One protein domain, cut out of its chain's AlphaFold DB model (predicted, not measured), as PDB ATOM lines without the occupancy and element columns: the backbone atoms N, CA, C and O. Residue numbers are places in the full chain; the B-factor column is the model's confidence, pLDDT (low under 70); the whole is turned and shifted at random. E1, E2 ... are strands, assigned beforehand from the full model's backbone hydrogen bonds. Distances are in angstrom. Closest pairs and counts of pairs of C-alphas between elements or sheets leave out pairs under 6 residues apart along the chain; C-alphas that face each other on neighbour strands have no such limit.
ATOM      1  N   SER A 610     101.726 177.700  13.893       45.41
ATOM      2  CA  SER A 610     100.498 178.076  13.189       45.41
ATOM      3  C   SER A 610      99.955 179.404  13.705       45.41
ATOM      4  O   SER A 610     100.175 179.768  14.863       45.41
ATOM      5  N   THR A 611      99.140 180.076  12.894       44.19
ATOM      6  CA  THR A 611      98.354 181.212  13.377       44.19
ATOM      7  C   THR A 611      97.552 180.811  14.626       44.19
ATOM      8  O   THR A 611      96.998 179.702  14.675       44.19
ATOM      9  N   PRO A 612      97.520 181.660  15.668       44.50
ATOM     10  CA  PRO A 612      96.738 181.376  16.857       44.50
ATOM     11  C   PRO A 612      95.248 181.262  16.546       44.50
ATOM     12  O   PRO A 612      94.680 182.109  15.861       44.50
ATOM     13  N   LYS A 613      94.611 180.223  17.081       47.91
ATOM     14  CA  LYS A 613      93.176 179.980  16.969       47.91
ATOM     15  C   LYS A 613      92.526 180.118  18.335       47.91
ATOM     16  O   LYS A 613      92.935 179.447  19.281       47.91
ATOM     17  N   GLU A 614      91.487 180.938  18.419       54.41
ATOM     18  CA  GLU A 614      90.671 181.022  19.626       54.41
ATOM     19  C   GLU A 614      89.681 179.853  19.692       54.41
ATOM     20  O   GLU A 614      89.017 179.507  18.709       54.41
ATOM     21  N   VAL A 615      89.603 179.217  20.857       57.72
ATOM     22  CA  VAL A 615      88.700 178.107  21.152       57.72
ATOM     23  C   VAL A 615      87.975 178.432  22.448       57.72
ATOM     24  O   VAL A 615      88.602 178.530  23.497       57.72
ATOM     25  N   LEU A 616      86.653 178.574  22.382       48.88
ATOM     26  CA  LEU A 616      85.825 178.583  23.584       48.88
ATOM     27  C   LEU A 616      85.513 177.147  23.998       48.88
ATOM     28  O   LEU A 616      84.971 176.359  23.217       48.88
ATOM     29  N   THR A 617      85.855 176.810  25.231       57.03
ATOM     30  CA  THR A 617      85.498 175.537  25.853       57.03
ATOM     31  C   THR A 617      84.037 175.550  26.307       57.03
ATOM     32  O   THR A 617      83.360 176.580  26.311       57.03
ATOM     33  N   LYS A 618      83.510 174.376  26.678       53.28
ATOM     34  CA  LYS A 618      82.090 174.202  27.049       53.28
ATOM     35  C   LYS A 618      81.657 175.035  28.259       53.28
ATOM     36  O   LYS A 618      80.481 175.352  28.383       53.28
ATOM     37  N   ASP A 619      82.597 175.362  29.132       53.28
ATOM     38  CA  ASP A 619      82.443 176.210  30.314       53.28
ATOM     39  C   ASP A 619      82.688 177.703  30.029       53.28
ATOM     40  O   ASP A 619      82.654 178.516  30.946       53.28
ATOM     41  N   GLY A 620      82.893 178.088  28.763       51.53
ATOM     42  CA  GLY A 620      83.077 179.482  28.358       51.53
ATOM     43  C   GLY A 620      84.493 180.017  28.571       51.53
ATOM     44  O   GLY A 620      84.719 181.209  28.365       51.53
ATOM     45  N   ASN A 621      85.451 179.162  28.947       61.88
ATOM     46  CA  ASN A 621      86.853 179.545  29.001       61.88
ATOM     47  C   ASN A 621      87.408 179.720  27.575       61.88
ATOM     48  O   ASN A 621      87.171 178.907  26.680       61.88
ATOM     49  N   ARG A 622      88.131 180.816  27.354       68.19
ATOM     50  CA  ARG A 622      88.771 181.132  26.079       68.19
ATOM     51  C   ARG A 622      90.204 180.617  26.119       68.19
ATOM     52  O   ARG A 622      91.000 180.987  26.979       68.19
ATOM     53  N   LEU A 623      90.509 179.748  25.164       63.50
ATOM     54  CA  LEU A 623      91.843 179.241  24.900       63.50
ATOM     55  C   LEU A 623      92.371 179.868  23.619       63.50
ATOM     56  O   LEU A 623      91.654 179.937  22.620       63.50
ATOM     57  N   VAL A 624      93.644 180.237  23.608       66.00
ATOM     58  CA  VAL A 624      94.348 180.618  22.383       66.00
ATOM     59  C   VAL A 624      95.351 179.525  22.064       66.00
ATOM     60  O   VAL A 624      96.325 179.340  22.786       66.00
ATOM     61  N   VAL A 625      95.105 178.791  20.984       69.31
ATOM     62  CA  VAL A 625      95.809 177.552  20.643       69.31
ATOM     63  C   VAL A 625      96.669 177.757  19.398       69.31
ATOM     64  O   VAL A 625      96.230 178.358  18.419       69.31
ATOM     65  N   SER A 626      97.898 177.251  19.399       65.00
ATOM     66  CA  SER A 626      98.821 177.317  18.262       65.00
ATOM     67  C   SER A 626      99.533 175.977  18.098       65.00
ATOM     68  O   SER A 626     100.111 175.449  19.044       65.00
ATOM     69  N   SER A 627      99.468 175.394  16.902       70.00
ATOM     70  CA  SER A 627     100.168 174.141  16.598       70.00
ATOM     71  C   SER A 627     101.609 174.427  16.206       70.00
ATOM     72  O   SER A 627     101.879 175.411  15.521       70.00
ATOM     73  N   ILE A 628     102.521 173.549  16.602       61.94
ATOM     74  CA  ILE A 628     103.936 173.602  16.251       61.94
ATOM     75  C   ILE A 628     104.220 172.464  15.278       61.94
ATOM     76  O   ILE A 628     103.838 171.315  15.519       61.94
ATOM     77  N   ASN A 629     104.878 172.794  14.167       57.47
ATOM     78  CA  ASN A 629     105.308 171.830  13.166       57.47
ATOM     79  C   ASN A 629     106.798 172.000  12.874       57.47
ATOM     80  O   ASN A 629     107.229 173.101  12.558       57.47
ATOM     81  N   LYS A 630     107.583 170.924  12.884       55.16
ATOM     82  CA  LYS A 630     108.981 170.936  12.424       55.16
ATOM     83  C   LYS A 630     109.068 170.182  11.103       55.16
ATOM     84  O   LYS A 630     108.614 169.046  11.022       55.16
ATOM     85  N   SER A 631     109.581 170.821  10.049       55.22
ATOM     86  CA  SER A 631     109.662 170.221   8.701       55.22
ATOM     87  C   SER A 631     108.326 169.625   8.203       55.22
ATOM     88  O   SER A 631     108.303 168.538   7.633       55.22
ATOM     89  N   ASN A 632     107.207 170.329   8.432       53.75
ATOM     90  CA  ASN A 632     105.825 169.894   8.139       53.75
ATOM     91  C   ASN A 632     105.306 168.684   8.944       53.75
ATOM     92  O   ASN A 632     104.253 168.138   8.619       53.75
ATOM     93  N   VAL A 633     105.997 168.281  10.011       56.19
ATOM     94  CA  VAL A 633     105.540 167.248  10.951       56.19
ATOM     95  C   VAL A 633     105.036 167.917  12.224       56.19
ATOM     96  O   VAL A 633     105.740 168.742  12.800       56.19
ATOM     97  N   TYR A 634     103.836 167.553  12.678       66.12
ATOM     98  CA  TYR A 634     103.269 168.042  13.936       66.12
ATOM     99  C   TYR A 634     104.133 167.607  15.125       66.12
ATOM    100  O   TYR A 634     104.313 166.410  15.348       66.12
ATOM    101  N   THR A 635     104.651 168.573  15.886       63.31
ATOM    102  CA  THR A 635     105.511 168.331  17.055       63.31
ATOM    103  C   THR A 635     104.839 168.685  18.379       63.31
ATOM    104  O   THR A 635     105.253 168.177  19.423       63.31
ATOM    105  N   GLY A 636     103.770 169.481  18.357       73.69
ATOM    106  CA  GLY A 636     102.986 169.768  19.551       73.69
ATOM    107  C   GLY A 636     102.026 170.937  19.389       73.69
ATOM    108  O   GLY A 636     101.818 171.462  18.296       73.69
ATOM    109  N   THR A 637     101.436 171.362  20.497       77.50
ATOM    110  CA  THR A 637     100.497 172.482  20.562       77.50
ATOM    111  C   THR A 637     100.763 173.313  21.806       77.50
ATOM    112  O   THR A 637     100.784 172.784  22.913       77.50
ATOM    113  N   VAL A 638     100.916 174.623  21.631       77.38
ATOM    114  CA  VAL A 638     100.936 175.593  22.729       77.38
ATOM    115  C   VAL A 638      99.538 176.164  22.897       77.38
ATOM    116  O   VAL A 638      98.863 176.463  21.910       77.38
ATOM    117  N   LEU A 639      99.095 176.320  24.140       80.56
ATOM    118  CA  LEU A 639      97.848 177.006  24.446       80.56
ATOM    119  C   LEU A 639      98.011 177.966  25.623       80.56
ATOM    120  O   LEU A 639      98.704 177.660  26.592       80.56
ATOM    121  N   THR A 640      97.332 179.105  25.555       71.62
ATOM    122  CA  THR A 640      97.127 179.995  26.704       71.62
ATOM    123  C   THR A 640      95.665 179.954  27.110       71.62
ATOM    124  O   THR A 640      94.787 179.856  26.251       71.62
ATOM    125  N   SER A 641      95.405 180.007  28.410       71.00
ATOM    126  CA  SER A 641      94.059 179.976  28.976       71.00
ATOM    127  C   SER A 641      93.774 181.283  29.693       71.00
ATOM    128  O   SER A 641      94.569 181.694  30.534       71.00
ATOM    129  N   ASP A 642      92.642 181.918  29.407       68.56
ATOM    130  CA  ASP A 642      92.268 183.148  30.110       68.56
ATOM    131  C   ASP A 642      91.766 182.862  31.522       68.56
ATOM    132  O   ASP A 642      92.083 183.584  32.462       68.56
ATOM    133  N   ASN A 643      90.990 181.788  31.678       69.50
ATOM    134  CA  ASN A 643      90.340 181.428  32.930       69.50
ATOM    135  C   ASN A 643      90.723 180.015  33.370       69.50
ATOM    136  O   ASN A 643      91.218 179.203  32.586       69.50
ATOM    137  N   ALA A 644      90.487 179.721  34.646       78.00
ATOM    138  CA  ALA A 644      90.622 178.366  35.148       78.00
ATOM    139  C   ALA A 644      89.474 177.483  34.637       78.00
ATOM    140  O   ALA A 644      88.326 177.920  34.561       78.00
ATOM    141  N   SER A 645      89.784 176.231  34.313       80.38
ATOM    142  CA  SER A 645      88.824 175.230  33.849       80.38
ATOM    143  C   SER A 645      89.241 173.853  34.345       80.38
ATOM    144  O   SER A 645      90.420 173.509  34.342       80.38
ATOM    145  N   SER A 646      88.273 173.032  34.745       77.31
ATOM    146  CA  SER A 646      88.534 171.664  35.213       77.31
ATOM    147  C   SER A 646      88.747 170.652  34.078       77.31
ATOM    148  O   SER A 646      89.127 169.515  34.348       77.31
ATOM    149  N   GLY A 647      88.512 171.034  32.818       75.06
ATOM    150  CA  GLY A 647      88.533 170.096  31.694       75.06
ATOM    151  C   GLY A 647      88.470 170.776  30.332       75.06
ATOM    152  O   GLY A 647      87.593 170.476  29.519       75.06
ATOM    153  N   SER A 648      89.402 171.693  30.084       79.94
ATOM    154  CA  SER A 648      89.575 172.340  28.785       79.94
ATOM    155  C   SER A 648      89.979 171.319  27.726       79.94
ATOM    156  O   SER A 648      90.872 170.506  27.948       79.94
ATOM    157  N   THR A 649      89.323 171.348  26.567       80.56
ATOM    158  CA  THR A 649      89.568 170.396  25.473       80.56
ATOM    159  C   THR A 649      90.259 171.077  24.304       80.56
ATOM    160  O   THR A 649      89.751 172.071  23.783       80.56
ATOM    161  N   VAL A 650      91.358 170.496  23.832       76.69
ATOM    162  CA  VAL A 650      92.131 170.973  22.685       76.69
ATOM    163  C   VAL A 650      92.174 169.903  21.603       76.69
ATOM    164  O   VAL A 650      92.511 168.749  21.857       76.69
ATOM    165  N   THR A 651      91.804 170.285  20.381       74.81
ATOM    166  CA  THR A 651      91.870 169.400  19.214       74.81
ATOM    167  C   THR A 651      93.300 169.332  18.690       74.81
ATOM    168  O   THR A 651      93.924 170.365  18.459       74.81
ATOM    169  N   ILE A 652      93.783 168.117  18.459       76.50
ATOM    170  CA  ILE A 652      95.097 167.812  17.884       76.50
ATOM    171  C   ILE A 652      94.918 166.893  16.663       76.50
ATOM    172  O   ILE A 652      93.837 166.323  16.485       76.50
ATOM    173  N   PRO A 653      95.929 166.719  15.793       73.81
ATOM    174  CA  PRO A 653      95.848 165.740  14.712       73.81
ATOM    175  C   PRO A 653      95.545 164.337  15.255       73.81
ATOM    176  O   PRO A 653      96.129 163.901  16.244       73.81
ATOM    177  N   SER A 654      94.630 163.605  14.617       70.94
ATOM    178  CA  SER A 654      94.165 162.295  15.103       70.94
ATOM    179  C   SER A 654      95.249 161.214  15.128       70.94
ATOM    180  O   SER A 654      95.107 160.224  15.838       70.94
ATOM    181  N   ASN A 655      96.327 161.405  14.372       67.00
ATOM    182  CA  ASN A 655      97.509 160.549  14.332       67.00
ATOM    183  C   ASN A 655      98.644 161.021  15.262       67.00
ATOM    184  O   ASN A 655      99.683 160.364  15.310       67.00
ATOM    185  N   ALA A 656      98.487 162.146  15.969       68.94
ATOM    186  CA  ALA A 656      99.519 162.665  16.855       68.94
ATOM    187  C   ALA A 656      99.628 161.808  18.124       68.94
ATOM    188  O   ALA A 656      98.658 161.630  18.862       68.94
ATOM    189  N   LYS A 657     100.834 161.298  18.394       81.88
ATOM    190  CA  LYS A 657     101.165 160.627  19.653       81.88
ATOM    191  C   LYS A 657     101.653 161.678  20.647       81.88
ATOM    192  O   LYS A 657     102.711 162.258  20.433       81.88
ATOM    193  N   ILE A 658     100.886 161.921  21.704       87.50
ATOM    194  CA  ILE A 658     101.274 162.849  22.772       87.50
ATOM    195  C   ILE A 658     102.118 162.101  23.797       87.50
ATOM    196  O   ILE A 658     101.709 161.043  24.272       87.50
ATOM    197  N   ASP A 659     103.284 162.656  24.107       85.19
ATOM    198  CA  ASP A 659     104.221 162.088  25.075       85.19
ATOM    199  C   ASP A 659     104.014 162.703  26.462       85.19
ATOM    200  O   ASP A 659     103.896 161.987  27.453       85.19
ATOM    201  N   ALA A 660     103.879 164.031  26.528       86.44
ATOM    202  CA  ALA A 660     103.680 164.749  27.781       86.44
ATOM    203  C   ALA A 660     102.962 166.091  27.579       86.44
ATOM    204  O   ALA A 660     103.011 166.700  26.507       86.44
ATOM    205  N   VAL A 661     102.310 166.560  28.645       90.81
ATOM    206  CA  VAL A 661     101.759 167.913  28.746       90.81
ATOM    207  C   VAL A 661     102.561 168.674  29.788       90.81
ATOM    208  O   VAL A 661     102.769 168.195  30.901       90.81
ATOM    209  N   TYR A 662     103.002 169.866  29.421       88.31
ATOM    210  CA  TYR A 662     103.806 170.741  30.254       88.31
ATOM    211  C   TYR A 662     103.056 172.033  30.549       88.31
ATOM    212  O   TYR A 662     102.324 172.532  29.695       88.31
ATOM    213  N   LYS A 663     103.283 172.616  31.724       88.75
ATOM    214  CA  LYS A 663     102.924 174.004  32.033       88.75
ATOM    215  C   LYS A 663     104.187 174.832  32.159       88.75
ATOM    216  O   LYS A 663     105.186 174.372  32.708       88.75
ATOM    217  N   TYR A 664     104.137 176.040  31.629       81.31
ATOM    218  CA  TYR A 664     105.234 176.985  31.726       81.31
ATOM    219  C   TYR A 664     105.273 177.638  33.115       81.31
ATOM    220  O   TYR A 664     104.227 177.990  33.666       81.31
ATOM    221  N   VAL A 665     106.478 177.809  33.663       75.75
ATOM    222  CA  VAL A 665     106.763 178.405  34.974       75.75
ATOM    223  C   VAL A 665     107.512 179.730  34.754       75.75
ATOM    224  O   VAL A 665     108.737 179.722  34.617       75.75
ATOM    225  N   PRO A 666     106.800 180.877  34.729       66.94
ATOM    226  CA  PRO A 666     107.352 182.182  34.356       66.94
ATOM    227  C   PRO A 666     108.620 182.616  35.068       66.94
ATOM    228  O   PRO A 666     109.542 183.111  34.430       66.94
ATOM    229  N   LEU A 667     108.676 182.426  36.386       67.88
ATOM    230  CA  LEU A 667     109.786 182.922  37.198       67.88
ATOM    231  C   LEU A 667     111.104 182.198  36.925       67.88
ATOM    232  O   LEU A 667     112.159 182.743  37.224       67.88
ATOM    233  N   LEU A 668     111.036 180.989  36.372       67.75
ATOM    234  CA  LEU A 668     112.206 180.154  36.123       67.75
ATOM    235  C   LEU A 668     112.577 180.085  34.640       67.75
ATOM    236  O   LEU A 668     113.662 179.602  34.330       67.75
ATOM    237  N   ASP A 669     111.688 180.524  33.742       73.00
ATOM    238  CA  ASP A 669     111.793 180.266  32.300       73.00
ATOM    239  C   ASP A 669     111.998 178.762  32.010       73.00
ATOM    240  O   ASP A 669     112.938 178.321  31.344       73.00
ATOM    241  N   LYS A 670     111.138 177.940  32.629       79.38
ATOM    242  CA  LYS A 670     111.153 176.467  32.552       79.38
ATOM    243  C   LYS A 670     109.746 175.902  32.422       79.38
ATOM    244  O   LYS A 670     108.750 176.596  32.616       79.38
ATOM    245  N   TYR A 671     109.670 174.604  32.163       84.69
ATOM    246  CA  TYR A 671     108.434 173.837  32.095       84.69
ATOM    247  C   TYR A 671     108.339 172.806  33.214       84.69
ATOM    248  O   TYR A 671     109.331 172.218  33.621       84.69
ATOM    249  N   ILE A 672     107.134 172.512  33.674       86.12
ATOM    250  CA  ILE A 672     106.869 171.377  34.560       86.12
ATOM    251  C   ILE A 672     105.876 170.439  33.895       86.12
ATOM    252  O   ILE A 672     104.867 170.875  33.336       86.12
ATOM    253  N   GLN A 673     106.177 169.146  33.918       90.12
ATOM    254  CA  GLN A 673     105.270 168.138  33.391       90.12
ATOM    255  C   GLN A 673     104.059 167.998  34.318       90.12
ATOM    256  O   GLN A 673     104.211 167.784  35.520       90.12
ATOM    257  N   ILE A 674     102.855 168.074  33.751       88.56
ATOM    258  CA  ILE A 674     101.602 167.889  34.480       88.56
ATOM    259  C   ILE A 674     100.975 166.568  34.066       88.56
ATOM    260  O   ILE A 674     100.708 166.330  32.891       88.56
ATOM    261  N   ASN A 675     100.694 165.729  35.060       84.31
ATOM    262  CA  ASN A 675     100.066 164.423  34.855       84.31
ATOM    263  C   ASN A 675      98.630 164.370  35.406       84.31
ATOM    264  O   ASN A 675      97.820 163.554  34.971       84.31
ATOM    265  N   ASN A 676      98.290 165.253  36.346       82.56
ATOM    266  CA  ASN A 676      96.996 165.236  37.019       82.56
ATOM    267  C   ASN A 676      95.904 165.859  36.140       82.56
ATOM    268  O   ASN A 676      96.043 166.981  35.663       82.56
ATOM    269  N   GLY A 677      94.797 165.137  35.950       82.56
ATOM    270  CA  GLY A 677      93.634 165.622  35.197       82.56
ATOM    271  C   GLY A 677      93.801 165.628  33.672       82.56
ATOM    272  O   GLY A 677      92.898 166.083  32.972       82.56
ATOM    273  N   ILE A 678      94.915 165.109  33.144       89.00
ATOM    274  CA  ILE A 678      95.151 165.015  31.700       89.00
ATOM    275  C   ILE A 678      94.492 163.755  31.138       89.00
ATOM    276  O   ILE A 678      94.722 162.649  31.619       89.00
ATOM    277  N   THR A 679      93.691 163.908  30.084       88.00
ATOM    278  CA  THR A 679      93.149 162.791  29.296       88.00
ATOM    279  C   THR A 679      93.526 162.974  27.833       88.00
ATOM    280  O   THR A 679      93.192 163.991  27.230       88.00
ATOM    281  N   VAL A 680      94.187 161.981  27.243       85.88
ATOM    282  CA  VAL A 680      94.551 161.979  25.819       85.88
ATOM    283  C   VAL A 680      93.668 160.970  25.088       85.88
ATOM    284  O   VAL A 680      93.697 159.778  25.388       85.88
ATOM    285  N   ALA A 681      92.876 161.451  24.134       77.69
ATOM    286  CA  ALA A 681      92.040 160.652  23.245       77.69
ATOM    287  C   ALA A 681      92.416 160.924  21.780       77.69
ATOM    288  O   ALA A 681      93.117 161.886  21.463       77.69
ATOM    289  N   THR A 682      91.940 160.089  20.855       75.31
ATOM    290  CA  THR A 682      92.224 160.258  19.423       75.31
ATOM    291  C   THR A 682      91.773 161.639  18.937       75.31
ATOM    292  O   THR A 682      90.578 161.924  18.865       75.31
ATOM    293  N   GLY A 683      92.741 162.491  18.591       73.19
ATOM    294  CA  GLY A 683      92.511 163.845  18.085       73.19
ATOM    295  C   GLY A 683      92.117 164.889  19.136       73.19
ATOM    296  O   GLY A 683      91.786 166.014  18.761       73.19
ATOM    297  N   VAL A 684      92.130 164.558  20.433       81.81
ATOM    298  CA  VAL A 684      91.734 165.486  21.506       81.81
ATOM    299  C   VAL A 684      92.572 165.271  22.765       81.81
ATOM    300  O   VAL A 684      92.715 164.149  23.241       81.81
ATOM    301  N   VAL A 685      93.054 166.363  23.355       84.19
ATOM    302  CA  VAL A 685      93.622 166.386  24.708       84.19
ATOM    303  C   VAL A 685      92.706 167.195  25.610       84.19
ATOM    304  O   VAL A 685      92.340 168.321  25.276       84.19
ATOM    305  N   THR A 686      92.348 166.631  26.756       87.81
ATOM    306  CA  THR A 686      91.636 167.325  27.829       87.81
ATOM    307  C   THR A 686      92.608 167.577  28.972       87.81
ATOM    308  O   THR A 686      93.289 166.648  29.400       87.81
ATOM    309  N   LEU A 687      92.671 168.812  29.463       89.25
ATOM    310  CA  LEU A 687      93.538 169.215  30.569       89.25
ATOM    311  C   LEU A 687      92.845 170.230  31.489       89.25
ATOM    312  O   LEU A 687      92.042 171.033  30.999       89.25
ATOM    313  N   PRO A 688      93.146 170.237  32.800       86.88
ATOM    314  CA  PRO A 688      92.801 171.369  33.636       86.88
ATOM    315  C   PRO A 688      93.645 172.570  33.206       86.88
ATOM    316  O   PRO A 688      94.828 172.435  32.889       86.88
ATOM    317  N   THR A 689      93.031 173.744  33.191       85.88
ATOM    318  CA  THR A 689      93.729 175.002  32.946       85.88
ATOM    319  C   THR A 689      93.548 175.942  34.122       85.88
ATOM    320  O   THR A 689      92.603 175.838  34.904       85.88
ATOM    321  N   GLU A 690      94.466 176.890  34.230       81.25
ATOM    322  CA  GLU A 690      94.443 177.961  35.213       81.25
ATOM    323  C   GLU A 690      94.367 179.286  34.462       81.25
ATOM    324  O   GLU A 690      94.764 179.369  33.294       81.25
ATOM    325  N   ALA A 691      93.847 180.313  35.128       74.56
ATOM    326  CA  ALA A 691      93.778 181.642  34.549       74.56
ATOM    327  C   ALA A 691      95.187 182.148  34.219       74.56
ATOM    328  O   ALA A 691      96.097 182.037  35.038       74.56
ATOM    329  N   ASN A 692      95.352 182.714  33.027       66.12
ATOM    330  CA  ASN A 692      96.609 183.272  32.526       66.12
ATOM    331  C   ASN A 692      97.779 182.274  32.445       66.12
ATOM    332  O   ASN A 692      98.938 182.680  32.423       66.12
ATOM    333  N   ALA A 693      97.503 180.970  32.393       73.69
ATOM    334  CA  ALA A 693      98.544 179.952  32.300       73.69
ATOM    335  C   ALA A 693      98.814 179.533  30.847       73.69
ATOM    336  O   ALA A 693      97.908 179.498  30.007       73.69
ATOM    337  N   THR A 694     100.069 179.163  30.578       80.56
ATOM    338  CA  THR A 694     100.501 178.619  29.285       80.56
ATOM    339  C   THR A 694     100.874 177.151  29.417       80.56
ATOM    340  O   THR A 694     101.598 176.767  30.339       80.56
ATOM    341  N   TYR A 695     100.410 176.341  28.469       86.06
ATOM    342  CA  TYR A 695     100.674 174.910  28.406       86.06
ATOM    343  C   TYR A 695     101.277 174.525  27.060       86.06
ATOM    344  O   TYR A 695     100.992 175.146  26.034       86.06
ATOM    345  N   PHE A 696     102.070 173.459  27.069       86.88
ATOM    346  CA  PHE A 696     102.637 172.835  25.887       86.88
ATOM    347  C   PHE A 696     102.306 171.342  25.871       86.88
ATOM    348  O   PHE A 696     102.753 170.568  26.712       86.88
ATOM    349  N   ILE A 697     101.491 170.946  24.900       88.25
ATOM    350  CA  ILE A 697     101.172 169.556  24.593       88.25
ATOM    351  C   ILE A 697     102.234 169.078  23.610       88.25
ATOM    352  O   ILE A 697     102.244 169.519  22.462       88.25
ATOM    353  N   SER A 698     103.125 168.194  24.045       83.00
ATOM    354  CA  SER A 698     104.272 167.777  23.246       83.00
ATOM    355  C   SER A 698     104.136 166.350  22.734       83.00
ATOM    356  O   SER A 698     103.658 165.454  23.433       83.00
ATOM    357  N   THR A 699     104.622 166.120  21.518       80.31
ATOM    358  CA  THR A 699     104.794 164.766  20.966       80.31
ATOM    359  C   THR A 699     106.091 164.089  21.417       80.31
ATOM    360  O   THR A 699     106.242 162.891  21.202       80.31
ATOM    361  N   ASN A 700     106.998 164.836  22.064       76.81
ATOM    362  CA  ASN A 700     108.266 164.348  22.615       76.81
ATOM    363  C   ASN A 700     108.540 164.963  23.995       76.81
ATOM    364  O   ASN A 700     108.228 166.133  24.230       76.81
ATOM    365  N   SER A 701     109.182 164.220  24.891       78.56
ATOM    366  CA  SER A 701     109.626 164.766  26.174       78.56
ATOM    367  C   SER A 701     110.626 165.911  25.989       78.56
ATOM    368  O   SER A 701     111.521 165.824  25.147       78.56
ATOM    369  N   LEU A 702     110.456 166.977  26.776       77.56
ATOM    370  CA  LEU A 702     111.390 168.103  26.819       77.56
ATOM    371  C   LEU A 702     112.693 167.699  27.519       77.56
ATOM    372  O   LEU A 702     112.721 166.757  28.317       77.56
ATOM    373  N   ALA A 703     113.780 168.412  27.222       76.12
ATOM    374  CA  ALA A 703     115.069 168.117  27.832       76.12
ATOM    375  C   ALA A 703     115.073 168.487  29.331       76.12
ATOM    376  O   ALA A 703     114.454 169.483  29.712       76.12
ATOM    377  N   PRO A 704     115.851 167.791  30.186       75.19
ATOM    378  CA  PRO A 704     115.969 168.139  31.605       75.19
ATOM    379  C   PRO A 704     116.401 169.588  31.860       75.19
ATOM    380  O   PRO A 704     116.028 170.174  32.866       75.19
ATOM    381  N   SER A 705     117.164 170.186  30.940       75.12
ATOM    382  CA  SER A 705     117.573 171.593  31.003       75.12
ATOM    383  C   SER A 705     116.427 172.582  30.788       75.12
ATOM    384  O   SER A 705     116.587 173.760  31.088       75.12
ATOM    385  N   GLU A 706     115.297 172.142  30.245       75.19
ATOM    386  CA  GLU A 706     114.105 172.951  29.964       75.19
ATOM    387  C   GLU A 706     113.000 172.699  30.992       75.19
ATOM    388  O   GLU A 706     112.035 173.460  31.064       75.19
ATOM    389  N   THR A 707     113.145 171.651  31.807       83.00
ATOM    390  CA  THR A 707     112.123 171.208  32.752       83.00
ATOM    391  C   THR A 707     112.549 171.352  34.207       83.00
ATOM    392  O   THR A 707     113.728 171.250  34.534       83.00
ATOM    393  N   VAL A 708     111.578 171.513  35.098       86.31
ATOM    394  CA  VAL A 708     111.747 171.480  36.554       86.31
ATOM    395  C   VAL A 708     110.793 170.468  37.176       86.31
ATOM    396  O   VAL A 708     109.729 170.178  36.628       86.31
ATOM    397  N   ASN A 709     111.176 169.944  38.338       88.81
ATOM    398  CA  ASN A 709     110.319 169.092  39.156       88.81
ATOM    399  C   ASN A 709     109.625 169.918  40.243       88.81
ATOM    400  O   ASN A 709     110.087 170.998  40.610       88.81
ATOM    401  N   ALA A 710     108.536 169.379  40.785       89.06
ATOM    402  CA  ALA A 710     107.917 169.937  41.980       89.06
ATOM    403  C   ALA A 710     108.856 169.831  43.194       89.06
ATOM    404  O   ALA A 710     109.625 168.874  43.321       89.06
ATOM    405  N   GLY A 711     108.737 170.786  44.110       90.06
ATOM    406  CA  GLY A 711     109.575 170.943  45.289       90.06
ATOM    407  C   GLY A 711     110.558 172.101  45.146       90.06
ATOM    408  O   GLY A 711     110.299 173.072  44.432       90.06
ATOM    409  N   TRP A 712     111.671 171.997  45.867       91.62
ATOM    410  CA  TRP A 712     112.742 172.985  45.860       91.62
ATOM    411  C   TRP A 712     113.478 173.006  44.517       91.62
ATOM    412  O   TRP A 712     113.986 171.982  44.059       91.62
ATOM    413  N   VAL A 713     113.566 174.190  43.915       88.94
ATOM    414  CA  VAL A 713     114.261 174.441  42.649       88.94
ATOM    415  C   VAL A 713     115.263 175.572  42.840       88.94
ATOM    416  O   VAL A 713     114.921 176.618  43.386       88.94
ATOM    417  N   ASN A 714     116.490 175.363  42.368       87.25
ATOM    418  CA  ASN A 714     117.539 176.377  42.324       87.25
ATOM    419  C   ASN A 714     117.784 176.777  40.866       87.25
ATOM    420  O   ASN A 714     118.091 175.916  40.039       87.25
ATOM    421  N   ASP A 715     117.648 178.064  40.551       78.62
ATOM    422  CA  ASP A 715     117.886 178.610  39.206       78.62
ATOM    423  C   ASP A 715     119.364 178.983  38.946       78.62
ATOM    424  O   ASP A 715     119.714 179.466  37.870       78.62
ATOM    425  N   GLY A 716     120.239 178.754  39.929       79.12
ATOM    426  CA  GLY A 716     121.651 179.134  39.940       79.12
ATOM    427  C   GLY A 716     121.947 180.397  40.755       79.12
ATOM    428  O   GLY A 716     123.117 180.680  41.014       79.12
ATOM    429  N   LYS A 717     120.921 181.146  41.178       83.69
ATOM    430  CA  LYS A 717     121.040 182.371  41.988       83.69
ATOM    431  C   LYS A 717     120.169 182.325  43.243       83.69
ATOM    432  O   LYS A 717     120.601 182.782  44.297       83.69
ATOM    433  N   SER A 718     118.967 181.777  43.121       87.50
ATOM    434  CA  SER A 718     117.900 181.828  44.113       87.50
ATOM    435  C   SER A 718     117.185 180.483  44.220       87.50
ATOM    436  O   SER A 718     117.092 179.715  43.260       87.50
ATOM    437  N   TRP A 719     116.632 180.216  45.402       88.31
ATOM    438  CA  TRP A 719     115.781 179.055  45.648       88.31
ATOM    439  C   TRP A 719     114.302 179.425  45.562       88.31
ATOM    440  O   TRP A 719     113.880 180.458  46.079       88.31
ATOM    441  N   TYR A 720     113.525 178.538  44.950       89.19
ATOM    442  CA  TYR A 720     112.078 178.629  44.779       89.19
ATOM    443  C   TYR A 720     111.436 177.305  45.181       89.19
ATOM    444  O   TYR A 720     112.084 176.258  45.152       89.19
ATOM    445  N   VAL A 721     110.140 177.330  45.482       87.56
ATOM    446  CA  VAL A 721     109.343 176.108  45.632       87.56
ATOM    447  C   VAL A 721     108.253 176.101  44.577       87.56
ATOM    448  O   VAL A 721     107.425 177.010  44.532       87.56
ATOM    449  N   ILE A 722     108.241 175.065  43.744       88.38
ATOM    450  CA  ILE A 722     107.229 174.857  42.708       88.38
ATOM    451  C   ILE A 722     106.317 173.712  43.139       88.38
ATOM    452  O   ILE A 722     106.794 172.660  43.558       88.38
ATOM    453  N   ASP A 723     105.001 173.885  43.067       85.31
ATOM    454  CA  ASP A 723     104.085 172.777  43.341       85.31
ATOM    455  C   ASP A 723     103.901 171.836  42.143       85.31
ATOM    456  O   ASP A 723     104.358 172.095  41.032       85.31
TER     457      ASP A 723
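AT A GLANCE: This is residues 610 to 723 of the 808 residues of the protein "Putative endo-beta-N-acetylglucosaminidase" of Clostridium beijerinckii (UniProt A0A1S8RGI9). A loose-edged sandwich: a strongly twisted sheet of six strands is partly covered on one face by a small sheet of three, E4, E8 and E7, and a separate hairpin, E10 and E11, lies at one end of the longest axis. The printed part has 114 residues with no named helix and eleven named strands, E1 to E11 in order along the chain; the class is all strand. The sheets run E1, E2, E3, E9, E5, E6, then E4, E8, E7, then E10, E11, each antiparallel throughout. The whole is compact, with a radius of gyration of the C-alphas of 14.3 A and spans of 41 by 34 by 24 A.

HOW THE PARTS SIT: E1, residues 613 to 616, E2, residues 622 to 630, and E3, residues 633 to 641, form a meander, each strand the antiparallel neighbour of the one before. N 615 and O 623 are 2.8 A apart, within hydrogen-bond range, as are N 626 and O 638 at 2.8 A. E3 pairs with E9, residues 693 to 698, through N 639 and O 695 at 2.9 A. E9 pairs with E5, residues 660 to 665, through N 662 and O 696 at 2.8 A. The hairpin of E5 and E6, residues 670 to 673, has N 665 and O 670 2.8 A apart. From edge to edge the strands' lines turn by 133 degrees. In the other sheet of the sandwich, two sheets face to face, E8, residues 684 to 689, is the inner strand between E4, residues 645 to 651, and E7, residues 679 to 681. N 648 and O 687 are 2.9 A apart, and N 681 and O 684 2.8 A. The facing parts are 9.6 A centre to centre, with strands at 33 degrees. The closest C-alphas of E3 and E8 are those of Ser 641 and Thr 689, 6.4 A apart. E10, residues 711 to 714, and E11, residues 719 to 722, form a hairpin with N 713 and O 720 2.8 A apart; both are apart from E6.

IN THESE COORDINATES: E1 begins at C-alpha 613, (93.176, 179.980, 16.969). E2 is 26.4 A long, E3 24.9 A, E9 16.2 A, E4 16.0 A, E5 15.7 A and E8 15.0 A; E11 ends at C-alpha 722, (107.229, 174.857, 42.708).

THE WHOLE: The C-alphas of Ser 654 and Lys 717, the two farthest apart, are 43.0 A apart. The printed part has no cut, and the link E9 to E10, residues 699 to 710, is long. Mean pLDDT of the printed part is 75.4; 33 residues are under 70, among them 610 to 626 and 628 to 635.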